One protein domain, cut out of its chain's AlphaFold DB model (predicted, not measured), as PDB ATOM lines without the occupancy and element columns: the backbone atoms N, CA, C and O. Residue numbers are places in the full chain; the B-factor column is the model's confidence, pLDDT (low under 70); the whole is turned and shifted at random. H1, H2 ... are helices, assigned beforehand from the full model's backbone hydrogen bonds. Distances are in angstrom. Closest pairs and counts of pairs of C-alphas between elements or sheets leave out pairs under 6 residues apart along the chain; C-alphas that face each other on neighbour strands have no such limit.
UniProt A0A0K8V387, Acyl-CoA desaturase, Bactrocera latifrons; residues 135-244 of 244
ATOM      1  N   LEU A 135     165.774 150.158  96.400       73.31
ATOM      2  CA  LEU A 135     164.594 149.347  96.064       73.31
ATOM      3  C   LEU A 135     164.966 148.076  95.283       73.31
ATOM      4  O   LEU A 135     165.648 148.159  94.259       73.31
ATOM      5  N   ASP A 136     164.487 146.913  95.719       70.88
ATOM      6  CA  ASP A 136     164.783 145.607  95.125       70.88
ATOM      7  C   ASP A 136     163.604 144.642  95.269       70.88
ATOM      8  O   ASP A 136     163.209 144.308  96.376       70.88
ATOM      9  N   LYS A 137     163.067 144.108  94.169       67.88
ATOM     10  CA  LYS A 137     161.895 143.212  94.198       67.88
ATOM     11  C   LYS A 137     162.072 141.939  95.041       67.88
ATOM     12  O   LYS A 137     161.077 141.314  95.379       67.88
ATOM     13  N   ASN A 138     163.299 141.534  95.360       69.50
ATOM     14  CA  ASN A 138     163.574 140.313  96.120       69.50
ATOM     15  C   ASN A 138     163.938 140.582  97.585       69.50
ATOM     16  O   ASN A 138     164.107 139.635  98.349       69.50
ATOM     17  N   PHE A 139     164.106 141.844  97.981       66.81
ATOM     18  CA  PHE A 139     164.580 142.192  99.313       66.81
ATOM     19  C   PHE A 139     163.863 143.424  99.852       66.81
ATOM     20  O   PHE A 139     163.692 144.425  99.160       66.81
ATOM     21  N   LYS A 140     163.476 143.379 101.127       65.75
ATOM     22  CA  LYS A 140     162.954 144.553 101.822       65.75
ATOM     23  C   LYS A 140     164.127 145.363 102.394       65.75
ATOM     24  O   LYS A 140     164.790 144.858 103.300       65.75
ATOM     25  N   PRO A 141     164.392 146.594 101.914       62.75
ATOM     26  CA  PRO A 141     165.425 147.443 102.500       62.75
ATOM     27  C   PRO A 141     165.075 147.853 103.940       62.75
ATOM     28  O   PRO A 141     163.911 147.864 104.339       62.75
ATOM     29  N   SER A 142     166.101 148.196 104.721       56.41
ATOM     30  CA  SER A 142     165.967 148.726 106.084       56.41
ATOM     31  C   SER A 142     165.296 150.098 106.093       56.41
ATOM     32  O   SER A 142     165.522 150.881 105.170       56.41
ATOM     33  N   ASP A 143     164.540 150.427 107.144       57.59
ATOM     34  CA  ASP A 143     163.825 151.704 107.236       57.59
ATOM     35  C   ASP A 143     164.748 152.938 107.179       57.59
ATOM     36  O   ASP A 143     165.857 152.937 107.710       57.59
ATOM     37  N   SER A 144     164.291 154.003 106.513       60.53
ATOM     38  CA  SER A 144     165.024 155.255 106.301       60.53
ATOM     39  C   SER A 144     164.154 156.439 106.693       60.53
ATOM     40  O   SER A 144     162.986 156.504 106.329       60.53
ATOM     41  N   ASN A 145     164.737 157.439 107.354       55.31
ATOM     42  CA  ASN A 145     164.022 158.658 107.747       55.31
ATOM     43  C   ASN A 145     163.574 159.517 106.547       55.31
ATOM     44  O   ASN A 145     162.728 160.392 106.699       55.31
ATOM     45  N   SER A 146     164.079 159.290 105.329       58.59
ATOM     46  CA  SER A 146     163.549 159.985 104.144       58.59
ATOM     47  C   SER A 146     162.142 159.516 103.744       58.59
ATOM     48  O   SER A 146     161.465 160.218 102.996       58.59
ATOM     49  N   VAL A 147     161.664 158.405 104.318       52.16
ATOM     50  CA  VAL A 147     160.258 157.966 104.287       52.16
ATOM     51  C   VAL A 147     159.299 159.036 104.832       52.16
ATOM     52  O   VAL A 147     158.140 159.071 104.442       52.16
ATOM     53  N   PHE A 148     159.757 159.969 105.674       46.94
ATOM     54  CA  PHE A 148     158.901 161.052 106.173       46.94
ATOM     55  C   PHE A 148     158.513 162.085 105.098       46.94
ATOM     56  O   PHE A 148     157.472 162.724 105.223       46.94
ATOM     57  N   PHE A 149     159.314 162.253 104.036       51.00
ATOM     58  CA  PHE A 149     159.041 163.236 102.975       51.00
ATOM     59  C   PHE A 149     158.136 162.699 101.861       51.00
ATOM     60  O   PHE A 149     157.536 163.477 101.121       51.00
ATOM     61  N   ILE A 150     158.026 161.377 101.744       53.09
ATOM     62  CA  ILE A 150     157.150 160.693 100.797       53.09
ATOM     63  C   ILE A 150     156.321 159.738 101.635       53.09
ATOM     64  O   ILE A 150     156.818 158.701 102.043       53.09
ATOM     65  N   THR A 151     155.088 160.141 101.914       47.69
ATOM     66  CA  THR A 151     154.139 159.720 102.962       47.69
ATOM     67  C   THR A 151     153.800 158.227 103.110       47.69
ATOM     68  O   THR A 151     152.726 157.901 103.602       47.69
ATOM     69  N   LYS A 152     154.653 157.285 102.709       55.69
ATOM     70  CA  LYS A 152     154.425 155.846 102.853       55.69
ATOM     71  C   LYS A 152     155.769 155.122 102.924       55.69
ATOM     72  O   LYS A 152     156.552 155.186 101.976       55.69
ATOM     73  N   SER A 153     156.024 154.393 104.010       49.44
ATOM     74  CA  SER A 153     157.188 153.507 104.134       49.44
ATOM     75  C   SER A 153     157.266 152.568 102.938       49.44
ATOM     76  O   SER A 153     156.428 151.685 102.786       49.44
ATOM     77  N   TYR A 154     158.258 152.794 102.076       54.84
ATOM     78  CA  TYR A 154     158.614 151.914 100.964       54.84
ATOM     79  C   TYR A 154     157.437 151.499 100.070       54.84
ATOM     80  O   TYR A 154     157.416 150.381  99.559       54.84
ATOM     81  N   TRP A 155     156.483 152.408  99.822       67.06
ATOM     82  CA  TRP A 155     155.372 152.165  98.885       67.06
ATOM     83  C   TRP A 155     155.857 151.569  97.561       67.06
ATOM     84  O   TRP A 155     155.231 150.618  97.095       67.06
ATOM     85  N   PRO A 156     156.948 152.074  96.935       73.81
ATOM     86  CA  PRO A 156     157.363 151.545  95.644       73.81
ATOM     87  C   PRO A 156     157.798 150.085  95.770       73.81
ATOM     88  O   PRO A 156     157.423 149.263  94.945       73.81
ATOM     89  N   GLN A 157     158.505 149.743  96.851       76.25
ATOM     90  CA  GLN A 157     158.915 148.371  97.144       76.25
ATOM     91  C   GLN A 157     157.709 147.441  97.292       76.25
ATOM     92  O   GLN A 157     157.672 146.374  96.684       76.25
ATOM     93  N   TYR A 158     156.723 147.859  98.086       78.31
ATOM     94  CA  TYR A 158     155.487 147.108  98.260       78.31
ATOM     95  C   TYR A 158     154.759 146.917  96.931       78.31
ATOM     96  O   TYR A 158     154.361 145.808  96.596       78.31
ATOM     97  N   HIS A 159     154.646 147.979  96.135       83.88
ATOM     98  CA  HIS A 159     153.992 147.937  94.835       83.88
ATOM     99  C   HIS A 159     154.695 146.994  93.842       83.88
ATOM    100  O   HIS A 159     154.026 146.299  93.083       83.88
ATOM    101  N   TYR A 160     156.029 146.906  93.862       81.75
ATOM    102  CA  TYR A 160     156.753 145.939  93.029       81.75
ATOM    103  C   TYR A 160     156.550 144.488  93.476       81.75
ATOM    104  O   TYR A 160     156.571 143.595  92.631       81.75
ATOM    105  N   LEU A 161     156.342 144.248  94.775       79.94
ATOM    106  CA  LEU A 161     156.013 142.926  95.318       79.94
ATOM    107  C   LEU A 161     154.552 142.540  95.047       79.94
ATOM    108  O   LEU A 161     154.266 141.383  94.750       79.94
ATOM    109  N   LEU A 162     153.641 143.508  95.155       81.38
ATOM    110  CA  LEU A 162     152.191 143.328  95.116       81.38
ATOM    111  C   LEU A 162     151.534 144.367  94.193       81.38
ATOM    112  O   LEU A 162     150.802 145.246  94.654       81.38
ATOM    113  N   PRO A 163     151.743 144.266  92.868       85.44
ATOM    114  CA  PRO A 163     151.242 145.258  91.912       85.44
ATOM    115  C   PRO A 163     149.711 145.281  91.796       85.44
ATOM    116  O   PRO A 163     149.150 146.233  91.261       85.44
ATOM    117  N   ASN A 164     149.036 144.241  92.296       84.69
ATOM    118  CA  ASN A 164     147.582 144.091  92.236       84.69
ATOM    119  C   ASN A 164     146.845 144.744  93.419       84.69
ATOM    120  O   ASN A 164     145.616 144.720  93.431       84.69
ATOM    121  N   ASP A 165     147.554 145.282  94.419       86.44
ATOM    122  CA  ASP A 165     146.915 145.967  95.546       86.44
ATOM    123  C   ASP A 165     146.546 147.411  95.183       86.44
ATOM    124  O   ASP A 165     147.419 148.224  94.876       86.44
ATOM    125  N   TYR A 166     145.262 147.762  95.279       86.50
ATOM    126  CA  TYR A 166     144.782 149.114  94.980       86.50
ATOM    127  C   TYR A 166     145.297 150.193  95.952       86.50
ATOM    128  O   TYR A 166     145.240 151.376  95.621       86.50
ATOM    129  N   GLN A 167     145.777 149.815  97.146       80.69
ATOM    130  CA  GLN A 167     146.253 150.748  98.182       80.69
ATOM    131  C   GLN A 167     147.751 151.087  98.059       80.69
ATOM    132  O   GLN A 167     148.203 152.133  98.546       80.69
ATOM    133  N   SER A 168     148.526 150.210  97.407       76.12
ATOM    134  CA  SER A 168     149.971 150.352  97.175       76.12
ATOM    135  C   SER A 168     150.802 150.717  98.428       76.12
ATOM    136  O   SER A 168     151.661 151.594  98.351       76.12
ATOM    137  N   GLY A 169     150.583 150.083  99.594       69.44
ATOM    138  CA  GLY A 169     151.435 150.257 100.792       69.44
ATOM    139  C   GLY A 169     151.295 149.156 101.864       69.44
ATOM    140  O   GLY A 169     150.271 148.485 101.891       69.44
ATOM    141  N   GLU A 170     152.312 149.009 102.746       56.84
ATOM    142  CA  GLU A 170     152.481 147.905 103.737       56.84
ATOM    143  C   GLU A 170     152.538 148.301 105.239       56.84
ATOM    144  O   GLU A 170     152.671 147.386 106.046       56.84
ATOM    145  N   PHE A 171     152.460 149.577 105.684       53.56
ATOM    146  CA  PHE A 171     152.322 149.944 107.130       53.56
ATOM    147  C   PHE A 171     151.607 151.305 107.363       53.56
ATOM    148  O   PHE A 171     151.835 152.229 106.584       53.56
ATOM    149  N   GLY A 172     150.822 151.470 108.453       52.47
ATOM    150  CA  GLY A 172     150.317 152.775 108.964       52.47
ATOM    151  C   GLY A 172     148.785 152.959 109.054       52.47
ATOM    152  O   GLY A 172     148.055 151.985 109.198       52.47
ATOM    153  N   ASP A 173     148.295 154.207 108.963       51.16
ATOM    154  CA  ASP A 173     146.864 154.593 108.869       51.16
ATOM    155  C   ASP A 173     146.260 154.201 107.500       51.16
ATOM    156  O   ASP A 173     145.815 155.037 106.707       51.16
ATOM    157  N   TYR A 174     146.328 152.919 107.152       58.09
ATOM    158  CA  TYR A 174     146.061 152.418 105.807       58.09
ATOM    159  C   TYR A 174     144.728 152.850 105.207       58.09
ATOM    160  O   TYR A 174     143.651 152.675 105.774       58.09
ATOM    161  N   GLY A 175     144.810 153.354 103.979       56.03
ATOM    162  CA  GLY A 175     143.670 153.822 103.208       56.03
ATOM    163  C   GLY A 175     143.122 155.189 103.605       56.03
ATOM    164  O   GLY A 175     142.079 155.582 103.086       56.03
ATOM    165  N   SER A 176     143.838 155.918 104.466       63.12
ATOM    166  CA  SER A 176     143.618 157.349 104.704       63.12
ATOM    167  C   SER A 176     144.329 158.252 103.688       63.12
ATOM    168  O   SER A 176     144.068 159.456 103.656       63.12
ATOM    169  N   ASP A 177     145.207 157.706 102.831       73.50
ATOM    170  CA  ASP A 177     145.814 158.514 101.777       73.50
ATOM    171  C   ASP A 177     144.764 158.961 100.758       73.50
ATOM    172  O   ASP A 177     143.779 158.270 100.491       73.50
ATOM    173  N   PHE A 178     145.003 160.130 100.171       77.88
ATOM    174  CA  PHE A 178     144.039 160.784  99.295       77.88
ATOM    175  C   PHE A 178     143.601 159.907  98.111       77.88
ATOM    176  O   PHE A 178     142.425 159.918  97.749       77.88
ATOM    177  N   VAL A 179     144.512 159.120  97.527       83.00
ATOM    178  CA  VAL A 179     144.202 158.280  96.361       83.00
ATOM    179  C   VAL A 179     143.328 157.103  96.779       83.00
ATOM    180  O   VAL A 179     142.281 156.877  96.174       83.00
ATOM    181  N   THR A 180     143.703 156.396  97.844       83.62
ATOM    182  CA  THR A 180     142.906 155.279  98.367       83.62
ATOM    183  C   THR A 180     141.528 155.748  98.834       83.62
ATOM    184  O   THR A 180     140.522 155.104  98.531       83.62
ATOM    185  N   ALA A 181     141.453 156.901  99.506       84.31
ATOM    186  CA  ALA A 181     140.193 157.512  99.912       84.31
ATOM    187  C   ALA A 181     139.310 157.849  98.699       84.31
ATOM    188  O   ALA A 181     138.129 157.507  98.691       84.31
ATOM    189  N   MET A 182     139.876 158.439  97.640       87.50
ATOM    190  CA  MET A 182     139.146 158.698  96.395       87.50
ATOM    191  C   MET A 182     138.614 157.416  95.746       87.50
ATOM    192  O   MET A 182     137.451 157.378  95.345       87.50
ATOM    193  N   ILE A 183     139.430 156.359  95.658       90.56
ATOM    194  CA  ILE A 183     139.002 155.067  95.098       90.56
ATOM    195  C   ILE A 183     137.835 154.494  95.909       90.56
ATOM    196  O   ILE A 183     136.858 154.026  95.329       90.56
ATOM    197  N   ARG A 184     137.885 154.587  97.241       87.19
ATOM    198  CA  ARG A 184     136.794 154.138  98.119       87.19
ATOM    199  C   ARG A 184     135.530 154.969  97.985       87.19
ATOM    200  O   ARG A 184     134.451 154.396  98.041       87.19
ATOM    201  N   VAL A 185     135.639 156.284  97.782       89.81
ATOM    202  CA  VAL A 185     134.476 157.128  97.466       89.81
ATOM    203  C   VAL A 185     133.830 156.651  96.169       89.81
ATOM    204  O   VAL A 185     132.622 156.444  96.140       89.81
ATOM    205  N   PHE A 186     134.613 156.393  95.118       93.06
ATOM    206  CA  PHE A 186     134.068 155.829  93.881       93.06
ATOM    207  C   PHE A 186     133.468 154.438  94.086       93.06
ATOM    208  O   PHE A 186     132.430 154.145  93.508       93.06
ATOM    209  N   ALA A 187     134.061 153.608  94.939       91.88
ATOM    210  CA  ALA A 187     133.513 152.296  95.256       91.88
ATOM    211  C   ALA A 187     132.210 152.375  96.065       91.88
ATOM    212  O   ALA A 187     131.290 151.608  95.815       91.88
ATOM    213  N   ALA A 188     132.087 153.338  96.981       90.38
ATOM    214  CA  ALA A 188     130.849 153.617  97.711       90.38
ATOM    215  C   ALA A 188     129.730 154.165  96.805       90.38
ATOM    216  O   ALA A 188     128.559 154.084  97.164       90.38
ATOM    217  N   LEU A 189     130.094 154.730  95.650       93.19
ATOM    218  CA  LEU A 189     129.182 155.188  94.599       93.19
ATOM    219  C   LEU A 189     128.968 154.134  93.494       93.19
ATOM    220  O   LEU A 189     128.446 154.478  92.435       93.19
ATOM    221  N   ASP A 190     129.419 152.890  93.694       91.69
ATOM    222  CA  ASP A 190     129.367 151.791  92.713       91.69
ATOM    223  C   ASP A 190     130.077 152.087  91.371       91.69
ATOM    224  O   ASP A 190     129.836 151.442  90.351       91.69
ATOM    225  N   MET A 191     130.997 153.056  91.357       92.94
ATOM    226  CA  MET A 191     131.809 153.423  90.187       92.94
ATOM    227  C   MET A 191     133.133 152.651  90.107       92.94
ATOM    228  O   MET A 191     133.793 152.674  89.069       92.94
ATOM    229  N   ALA A 192     133.541 151.997  91.196       92.44
ATOM    230  CA  ALA A 192     134.712 151.129  91.256       92.44
ATOM    231  C   ALA A 192     134.350 149.819  91.966       92.44
ATOM    232  O   ALA A 192     133.749 149.825  93.037       92.44
ATOM    233  N   THR A 193     134.726 148.690  91.371       90.62
ATOM    234  CA  THR A 193     134.396 147.342  91.857       90.62
ATOM    235  C   THR A 193     135.626 146.441  91.791       90.62
ATOM    236  O   THR A 193     136.615 146.808  91.164       90.62
ATOM    237  N   ASP A 194     135.557 145.254  92.403       89.88
ATOM    238  CA  ASP A 194     136.664 144.277  92.448       89.88
ATOM    239  C   ASP A 194     137.978 144.874  92.986       89.88
ATOM    240  O   ASP A 194     139.068 144.595  92.491       89.88
ATOM    241  N   LEU A 195     137.879 145.748  93.997       89.94
ATOM    242  CA  LEU A 195     139.059 146.312  94.648       89.94
ATOM    243  C   LEU A 195     139.830 145.197  95.353       89.94
ATOM    244  O   LEU A 195     139.287 144.530  96.225       89.94
ATOM    245  N   ARG A 196     141.101 145.022  94.995       87.81
ATOM    246  CA  ARG A 196     141.970 143.990  95.566       87.81
ATOM    247  C   ARG A 196     142.959 144.607  96.536       87.81
ATOM    248  O   ARG A 196     143.695 145.506  96.158       87.81
ATOM    249  N   THR A 197     142.994 144.122  97.769       86.62
ATOM    250  CA  THR A 197     144.000 144.484  98.769       86.62
ATOM    251  C   THR A 197     144.406 143.271  99.598       86.62
ATOM    252  O   THR A 197     143.699 142.267  99.607       86.62
ATOM    253  N   ILE A 198     145.516 143.370 100.318       82.56
ATOM    254  CA  ILE A 198     146.038 142.312 101.186       82.56
ATOM    255  C   ILE A 198     146.305 142.884 102.581       82.56
ATOM    256  O   ILE A 198     146.613 144.065 102.743       82.56
ATOM    257  N   SER A 199     146.116 142.084 103.625       80.62
ATOM    258  CA  SER A 199     146.434 142.482 104.990       80.62
ATOM    259  C   SER A 199     147.908 142.256 105.320       80.62
ATOM    260  O   SER A 199     148.579 141.367 104.789       80.62
ATOM    261  N   SER A 200     148.410 142.990 106.315       79.50
ATOM    262  CA  SER A 200     149.742 142.734 106.866       79.50
ATOM    263  C   SER A 200     149.888 141.320 107.441       79.50
ATOM    264  O   SER A 200     151.009 140.834 107.560       79.50
ATOM    265  N   VAL A 201     148.792 140.647 107.814       83.69
ATOM    266  CA  VAL A 201     148.837 139.261 108.301       83.69
ATOM    267  C   VAL A 201     149.180 138.316 107.154       83.69
ATOM    268  O   VAL A 201     150.081 137.495 107.308       83.69
ATOM    269  N   ALA A 202     148.526 138.462 106.002       85.88
ATOM    270  CA  ALA A 202     148.821 137.665 104.816       85.88
ATOM    271  C   ALA A 202     150.235 137.944 104.273       85.88
ATOM    272  O   ALA A 202     150.964 137.000 103.971       85.88
ATOM    273  N   VAL A 203     150.685 139.209 104.268       84.25
ATOM    274  CA  VAL A 203     152.080 139.550 103.916       84.25
ATOM    275  C   VAL A 203     153.076 138.860 104.856       84.25
ATOM    276  O   VAL A 203     154.022 138.226 104.392       84.25
ATOM    277  N   ARG A 204     152.856 138.926 106.179       86.06
ATOM    278  CA  ARG A 204     153.725 138.266 107.170       86.06
ATOM    279  C   ARG A 204     153.757 136.754 106.984       86.06
ATOM    280  O   ARG A 204     154.844 136.190 107.003       86.06
ATOM    281  N   LYS A 205     152.604 136.112 106.764       90.38
ATOM    282  CA  LYS A 205     152.534 134.673 106.471       90.38
ATOM    283  C   LYS A 205     153.342 134.321 105.224       90.38
ATOM    284  O   LYS A 205     154.162 133.413 105.287       90.38
ATOM    285  N   GLY A 206     153.192 135.084 104.139       90.00
ATOM    286  CA  GLY A 206     153.967 134.890 102.912       90.00
ATOM    287  C   GLY A 206     155.473 135.020 103.124       90.00
ATOM    288  O   GLY A 206     156.233 134.170 102.664       90.00
ATOM    289  N   LEU A 207     155.912 136.030 103.881       87.81
ATOM    290  CA  LEU A 207     157.322 136.195 104.249       87.81
ATOM    291  C   LEU A 207     157.833 135.031 105.112       87.81
ATOM    292  O   LEU A 207     158.923 134.522 104.856       87.81
ATOM    293  N   THR A 208     157.052 134.573 106.095       91.88
ATOM    294  CA  THR A 208     157.392 133.407 106.924       91.88
ATOM    295  C   THR A 208     157.516 132.143 106.075       91.88
ATOM    296  O   THR A 208     158.541 131.470 106.144       91.88
ATOM    297  N   THR A 209     156.540 131.862 105.206       93.50
ATOM    298  CA  THR A 209     156.578 130.707 104.298       93.50
ATOM    299  C   THR A 209     157.795 130.756 103.376       93.50
ATOM    300  O   THR A 209     158.438 129.729 103.170       93.50
ATOM    301  N   ALA A 210     158.160 131.928 102.852       91.81
ATOM    302  CA  ALA A 210     159.345 132.073 102.009       91.81
ATOM    303  C   ALA A 210     160.639 131.719 102.767       91.81
ATOM    304  O   ALA A 210     161.490 131.013 102.232       91.81
ATOM    305  N   VAL A 211     160.766 132.148 104.028       91.38
ATOM    306  CA  VAL A 211     161.928 131.827 104.877       91.38
ATOM    307  C   VAL A 211     161.977 130.338 105.233       91.38
ATOM    308  O   VAL A 211     163.044 129.735 105.167       91.38
ATOM    309  N   GLU A 212     160.842 129.738 105.589       94.12
ATOM    310  CA  GLU A 212     160.769 128.330 106.001       94.12
ATOM    311  C   GLU A 212     160.984 127.354 104.838       94.12
ATOM    312  O   GLU A 212     161.598 126.302 105.011       94.12
ATOM    313  N   THR A 213     160.478 127.692 103.649       93.81
ATOM    314  CA  THR A 213     160.490 126.795 102.480       93.81
ATOM    315  C   THR A 213     161.607 127.098 101.484       93.81
ATOM    316  O   THR A 213     161.886 126.272 100.615       93.81
ATOM    317  N   GLY A 214     162.227 128.278 101.560       89.94
ATOM    318  CA  GLY A 214     163.185 128.764 100.563       89.94
ATOM    319  C   GLY A 214     162.559 129.122  99.207       89.94
ATOM    320  O   GLY A 214     163.292 129.364  98.247       89.94
ATOM    321  N   ARG A 215     161.221 129.141  99.095       91.44
ATOM    322  CA  ARG A 215     160.498 129.556  97.881       91.44
ATOM    323  C   ARG A 215     160.618 131.073  97.649       91.44
ATOM    324  O   ARG A 215     160.833 131.825  98.602       91.44
ATOM    325  N   PRO A 216     160.453 131.557  96.402       88.25
ATOM    326  CA  PRO A 216     160.490 132.987  96.105       88.25
ATOM    327  C   PRO A 216     159.448 133.785  96.902       88.25
ATOM    328  O   PRO A 216     158.268 133.436  96.921       88.25
ATOM    329  N   ILE A 217     159.870 134.910  97.496       86.44
ATOM    330  CA  ILE A 217     159.023 135.769  98.346       86.44
ATOM    331  C   ILE A 217     157.718 136.169  97.646       86.44
ATOM    332  O   ILE A 217     156.648 136.074  98.242       86.44
ATOM    333  N   VAL A 218     157.799 136.589  96.380       84.25
ATOM    334  CA  VAL A 218     156.635 137.052  95.606       84.25
ATOM    335  C   VAL A 218     155.585 135.950  95.458       84.25
ATOM    336  O   VAL A 218     154.399 136.218  95.614       84.25
ATOM    337  N   GLU A 219     156.006 134.709  95.211       87.75
ATOM    338  CA  GLU A 219     155.084 133.579  95.062       87.75
ATOM    339  C   GLU A 219     154.370 133.269  96.376       87.75
ATOM    340  O   GLU A 219     153.151 133.119  96.391       87.75
ATOM    341  N   CYS A 220     155.113 133.228  97.487       90.44
ATOM    342  CA  CYS A 220     154.534 132.969  98.802       90.44
ATOM    343  C   CYS A 220     153.560 134.071  99.223       90.44
ATOM    344  O   CYS A 220     152.479 133.773  99.720       90.44
ATOM    345  N   ILE A 221     153.905 135.346  99.016       87.56
ATOM    346  CA  ILE A 221     152.984 136.444  99.335       87.56
ATOM    347  C   ILE A 221     151.737 136.362  98.449       87.56
ATOM    348  O   ILE A 221     150.634 136.500  98.967       87.56
ATOM    349  N   GLN A 222     151.877 136.099  97.146       86.75
ATOM    350  CA  GLN A 222     150.745 136.027  96.217       86.75
ATOM    351  C   GLN A 222     149.782 134.868  96.534       86.75
ATOM    352  O   GLN A 222     148.571 135.014  96.355       86.75
ATOM    353  N   GLU A 223     150.305 133.740  97.018       90.25
ATOM    354  CA  GLU A 223     149.525 132.594  97.502       90.25
ATOM    355  C   GLU A 223     148.619 133.011  98.671       90.25
ATOM    356  O   GLU A 223     147.395 133.010  98.530       90.25
ATOM    357  N   HIS A 224     149.212 133.516  99.760       90.44
ATOM    358  CA  HIS A 224     148.467 133.998 100.933       90.44
ATOM    359  C   HIS A 224     147.551 135.191 100.610       90.44
ATOM    360  O   HIS A 224     146.474 135.319 101.190       90.44
ATOM    361  N   ALA A 225     147.939 136.056  99.665       86.19
ATOM    362  CA  ALA A 225     147.105 137.159  99.184       86.19
ATOM    363  C   ALA A 225     145.813 136.659  98.534       86.19
ATOM    364  O   ALA A 225     144.745 137.235  98.726       86.19
ATOM    365  N   THR A 226     145.925 135.601  97.730       87.38
ATOM    366  CA  THR A 226     144.800 135.032  96.984       87.38
ATOM    367  C   THR A 226     143.850 134.299  97.924       87.38
ATOM    368  O   THR A 226     142.637 134.459  97.804       87.38
ATOM    369  N   GLU A 227     144.390 133.542  98.880       89.75
ATOM    370  CA  GLU A 227     143.607 132.888  99.933       89.75
ATOM    371  C   GLU A 227     142.793 133.905 100.733       89.75
ATOM    372  O   GLU A 227     141.570 133.793 100.809       89.75
ATOM    373  N   GLU A 228     143.447 134.951 101.241       88.19
ATOM    374  CA  GLU A 228     142.772 135.984 102.021       88.19
ATOM    375  C   GLU A 228     141.711 136.723 101.194       88.19
ATOM    376  O   GLU A 228     140.602 136.948 101.676       88.19
ATOM    377  N   MET A 229     142.004 137.059  99.934       85.50
ATOM    378  CA  MET A 229     141.040 137.725  99.051       85.50
ATOM    379  C   MET A 229     139.755 136.913  98.864       85.50
ATOM    380  O   MET A 229     138.671 137.489  98.809       85.50
ATOM    381  N   ASN A 230     139.874 135.587  98.757       87.06
ATOM    382  CA  ASN A 230     138.727 134.696  98.586       87.06
ATOM    383  C   ASN A 230     137.845 134.638  99.843       87.06
ATOM    384  O   ASN A 230     136.646 134.380  99.738       87.06
ATOM    385  N   GLU A 231     138.427 134.889 101.018       88.06
ATOM    386  CA  GLU A 231     137.722 134.943 102.301       88.06
ATOM    387  C   GLU A 231     137.160 136.341 102.611       88.06
ATOM    388  O   GLU A 231     136.193 136.469 103.372       88.06
ATOM    389  N   MET A 232     137.730 137.404 102.029       84.81
ATOM    390  CA  MET A 232     137.285 138.773 102.281       84.81
ATOM    391  C   MET A 232     135.853 139.017 101.769       84.81
ATOM    392  O   MET A 232     135.506 138.655 100.641       84.81
ATOM    393  N   PRO A 233     135.012 139.738 102.538       86.00
ATOM    394  CA  PRO A 233     133.732 140.216 102.036       86.00
ATOM    395  C   PRO A 233     133.911 141.063 100.770       86.00
ATOM    396  O   PRO A 233     134.834 141.877 100.672       86.00
ATOM    397  N   LYS A 234     132.971 140.961  99.821       82.75
ATOM    398  CA  LYS A 234     133.001 141.767  98.584       82.75
ATOM    399  C   LYS A 234     133.079 143.274  98.844       82.75
ATOM    400  O   LYS A 234     133.622 143.995  98.024       82.75
ATOM    401  N   ASN A 235     132.555 143.743  99.974       83.50
ATOM    402  CA  ASN A 235     132.545 145.139 100.409       83.50
ATOM    403  C   ASN A 235     133.609 145.450 101.482       83.50
ATOM    404  O   ASN A 235     133.455 146.420 102.224       83.50
ATOM    405  N   HIS A 236     134.682 144.657 101.594       83.25
ATOM    406  CA  HIS A 236     135.734 144.842 102.609       83.25
ATOM    407  C   HIS A 236     136.351 146.254 102.620       83.25
ATOM    408  O   HIS A 236     136.884 146.689 103.638       83.25
ATOM    409  N   PHE A 237     136.280 146.982 101.505       79.62
ATOM    410  CA  PHE A 237     136.759 148.358 101.361       79.62
ATOM    411  C   PHE A 237     135.832 149.422 101.981       79.62
ATOM    412  O   PHE A 237     136.266 150.558 102.163       79.62
ATOM    413  N   LEU A 238     134.585 149.070 102.323       78.06
ATOM    414  CA  LEU A 238     133.630 149.930 103.041       78.06
ATOM    415  C   LEU A 238     133.589 149.644 104.547       78.06
ATOM    416  O   LEU A 238     132.917 150.363 105.289       78.06
ATOM    417  N   ASN A 239     134.276 148.596 105.011       71.56
ATOM    418  CA  ASN A 239     134.251 148.222 106.416       71.56
ATOM    419  C   ASN A 239     135.059 149.225 107.256       71.56
ATOM    420  O   ASN A 239     136.286 149.263 107.177       71.56
ATOM    421  N   ARG A 240     134.360 150.035 108.063       59.88
ATOM    422  CA  ARG A 240     134.965 151.069 108.919       59.88
ATOM    423  C   ARG A 240     135.815 150.480 110.043       59.88
ATOM    424  O   ARG A 240     136.771 151.133 110.442       59.88
ATOM    425  N   ASP A 241     135.525 149.254 110.478       61.53
ATOM    426  CA  ASP A 241     136.234 148.584 111.578       61.53
ATOM    427  C   ASP A 241     137.695 148.265 111.224       61.53
ATOM    428  O   ASP A 241     138.505 147.983 112.098       61.53
ATOM    429  N   ARG A 242     138.057 148.332 109.935       54.34
ATOM    430  CA  ARG A 242     139.440 148.181 109.465       54.34
ATOM    431  C   ARG A 242     140.270 149.469 109.611       54.34
ATOM    432  O   ARG A 242     141.476 149.422 109.384       54.34
ATOM    433  N   PHE A 243     139.639 150.604 109.932       48.09
ATOM    434  CA  PHE A 243     140.256 151.942 109.948       48.09
ATOM    435  C   PHE A 243     140.095 152.693 111.280       48.09
ATOM    436  O   PHE A 243     140.474 153.861 111.345       48.09
ATOM    437  N   MET A 244     139.493 152.064 112.294       37.91
ATOM    438  CA  MET A 244     139.445 152.561 113.678       37.91
ATOM    439  C   MET A 244     140.481 151.831 114.525       37.91
ATOM    440  O   MET A 244     141.012 152.477 115.453       37.91
TER     441      MET A 244
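What this domain is: This is residues 135 to 244 of the 244 residues of the protein "Acyl-CoA desaturase" of Bactrocera latifrons (UniProt A0A0K8V387). A helical hairpin, H4 and H5, makes one side of the domain; the short helix H2 stands about perpendicular to H5, its last residue near the start of H5, and loops lead out from H2 to the small helix H1 and to H3. The helices have few contacts with one another, and the unnamed stretch 162 to 177 winds between H2 and H3. You are reading 110 residues with five named helices, in the order H1, H2, H3, H4, H5, and no named strand. The class is all helix, though under half of the residues, 51 of 110, are in named helices. The whole is compact, with a radius of gyration of the C-alphas of 14.5 A, and spans 43 by 35 by 22 A.

How they stand to each other: Start at residue 135 and go on to H1, residues 145 to 148, which touches no helix. A short link of 6 residues leads to H2, residues 155 to 161, which is apart from H1. Next comes H3, residues 178 to 188, which also touches no helix. Beyond it, H4, residues 200 to 213, and H5, residues 217 to 231, form a helical hairpin over a tight link of 3 residues. They touch, with their closest C-alphas, those of Gly 206 and Ile 221, 4.0 A apart. They run opposite ways at a steep tilt of 44 degrees. Look back to H2: it is close to H5 but not clearly touching, the closest C-alphas being those of Leu 161 and Val 218, 5.9 A apart. Their lines are about perpendicular, at 87 degrees. H2 and H4 are apart. In H2, H3, H4 and H5 every O i to N i+4 pair is within hydrogen-bond range; H1 is too short for such a pair.

Where its parts are: Find C-alpha 145 at (164.022, 158.658, 107.747), where H1 begins; it reaches C-alpha 148 after 5.9 A. H2 covers 9.9 A from C-alpha 155 to C-alpha 161. H3 starts at C-alpha 178, at (144.039, 160.784, 99.295), and runs 15.1 A to C-alpha 188. H4 is 19.7 A from C-alpha 200 to C-alpha 213. H5, the longest helix with 15 residues, runs 21.7 A and ends at C-alpha 231, at (137.722, 134.943, 102.301).

The domain as a whole: The two C-alphas farthest apart are those of Leu 189 and Gly 214, at 43.5 A. The printed part has no cut, and residue 244 is the chain's last. Two links are long: H2 to H3 with 16 residues and H3 to H4 with 11. After H5, residues 232 to 244 hold no named element. The mean pLDDT of the printed part is 77.4; look for values under 70 at residues 137 to 155, 169 to 176 and 240 to 244.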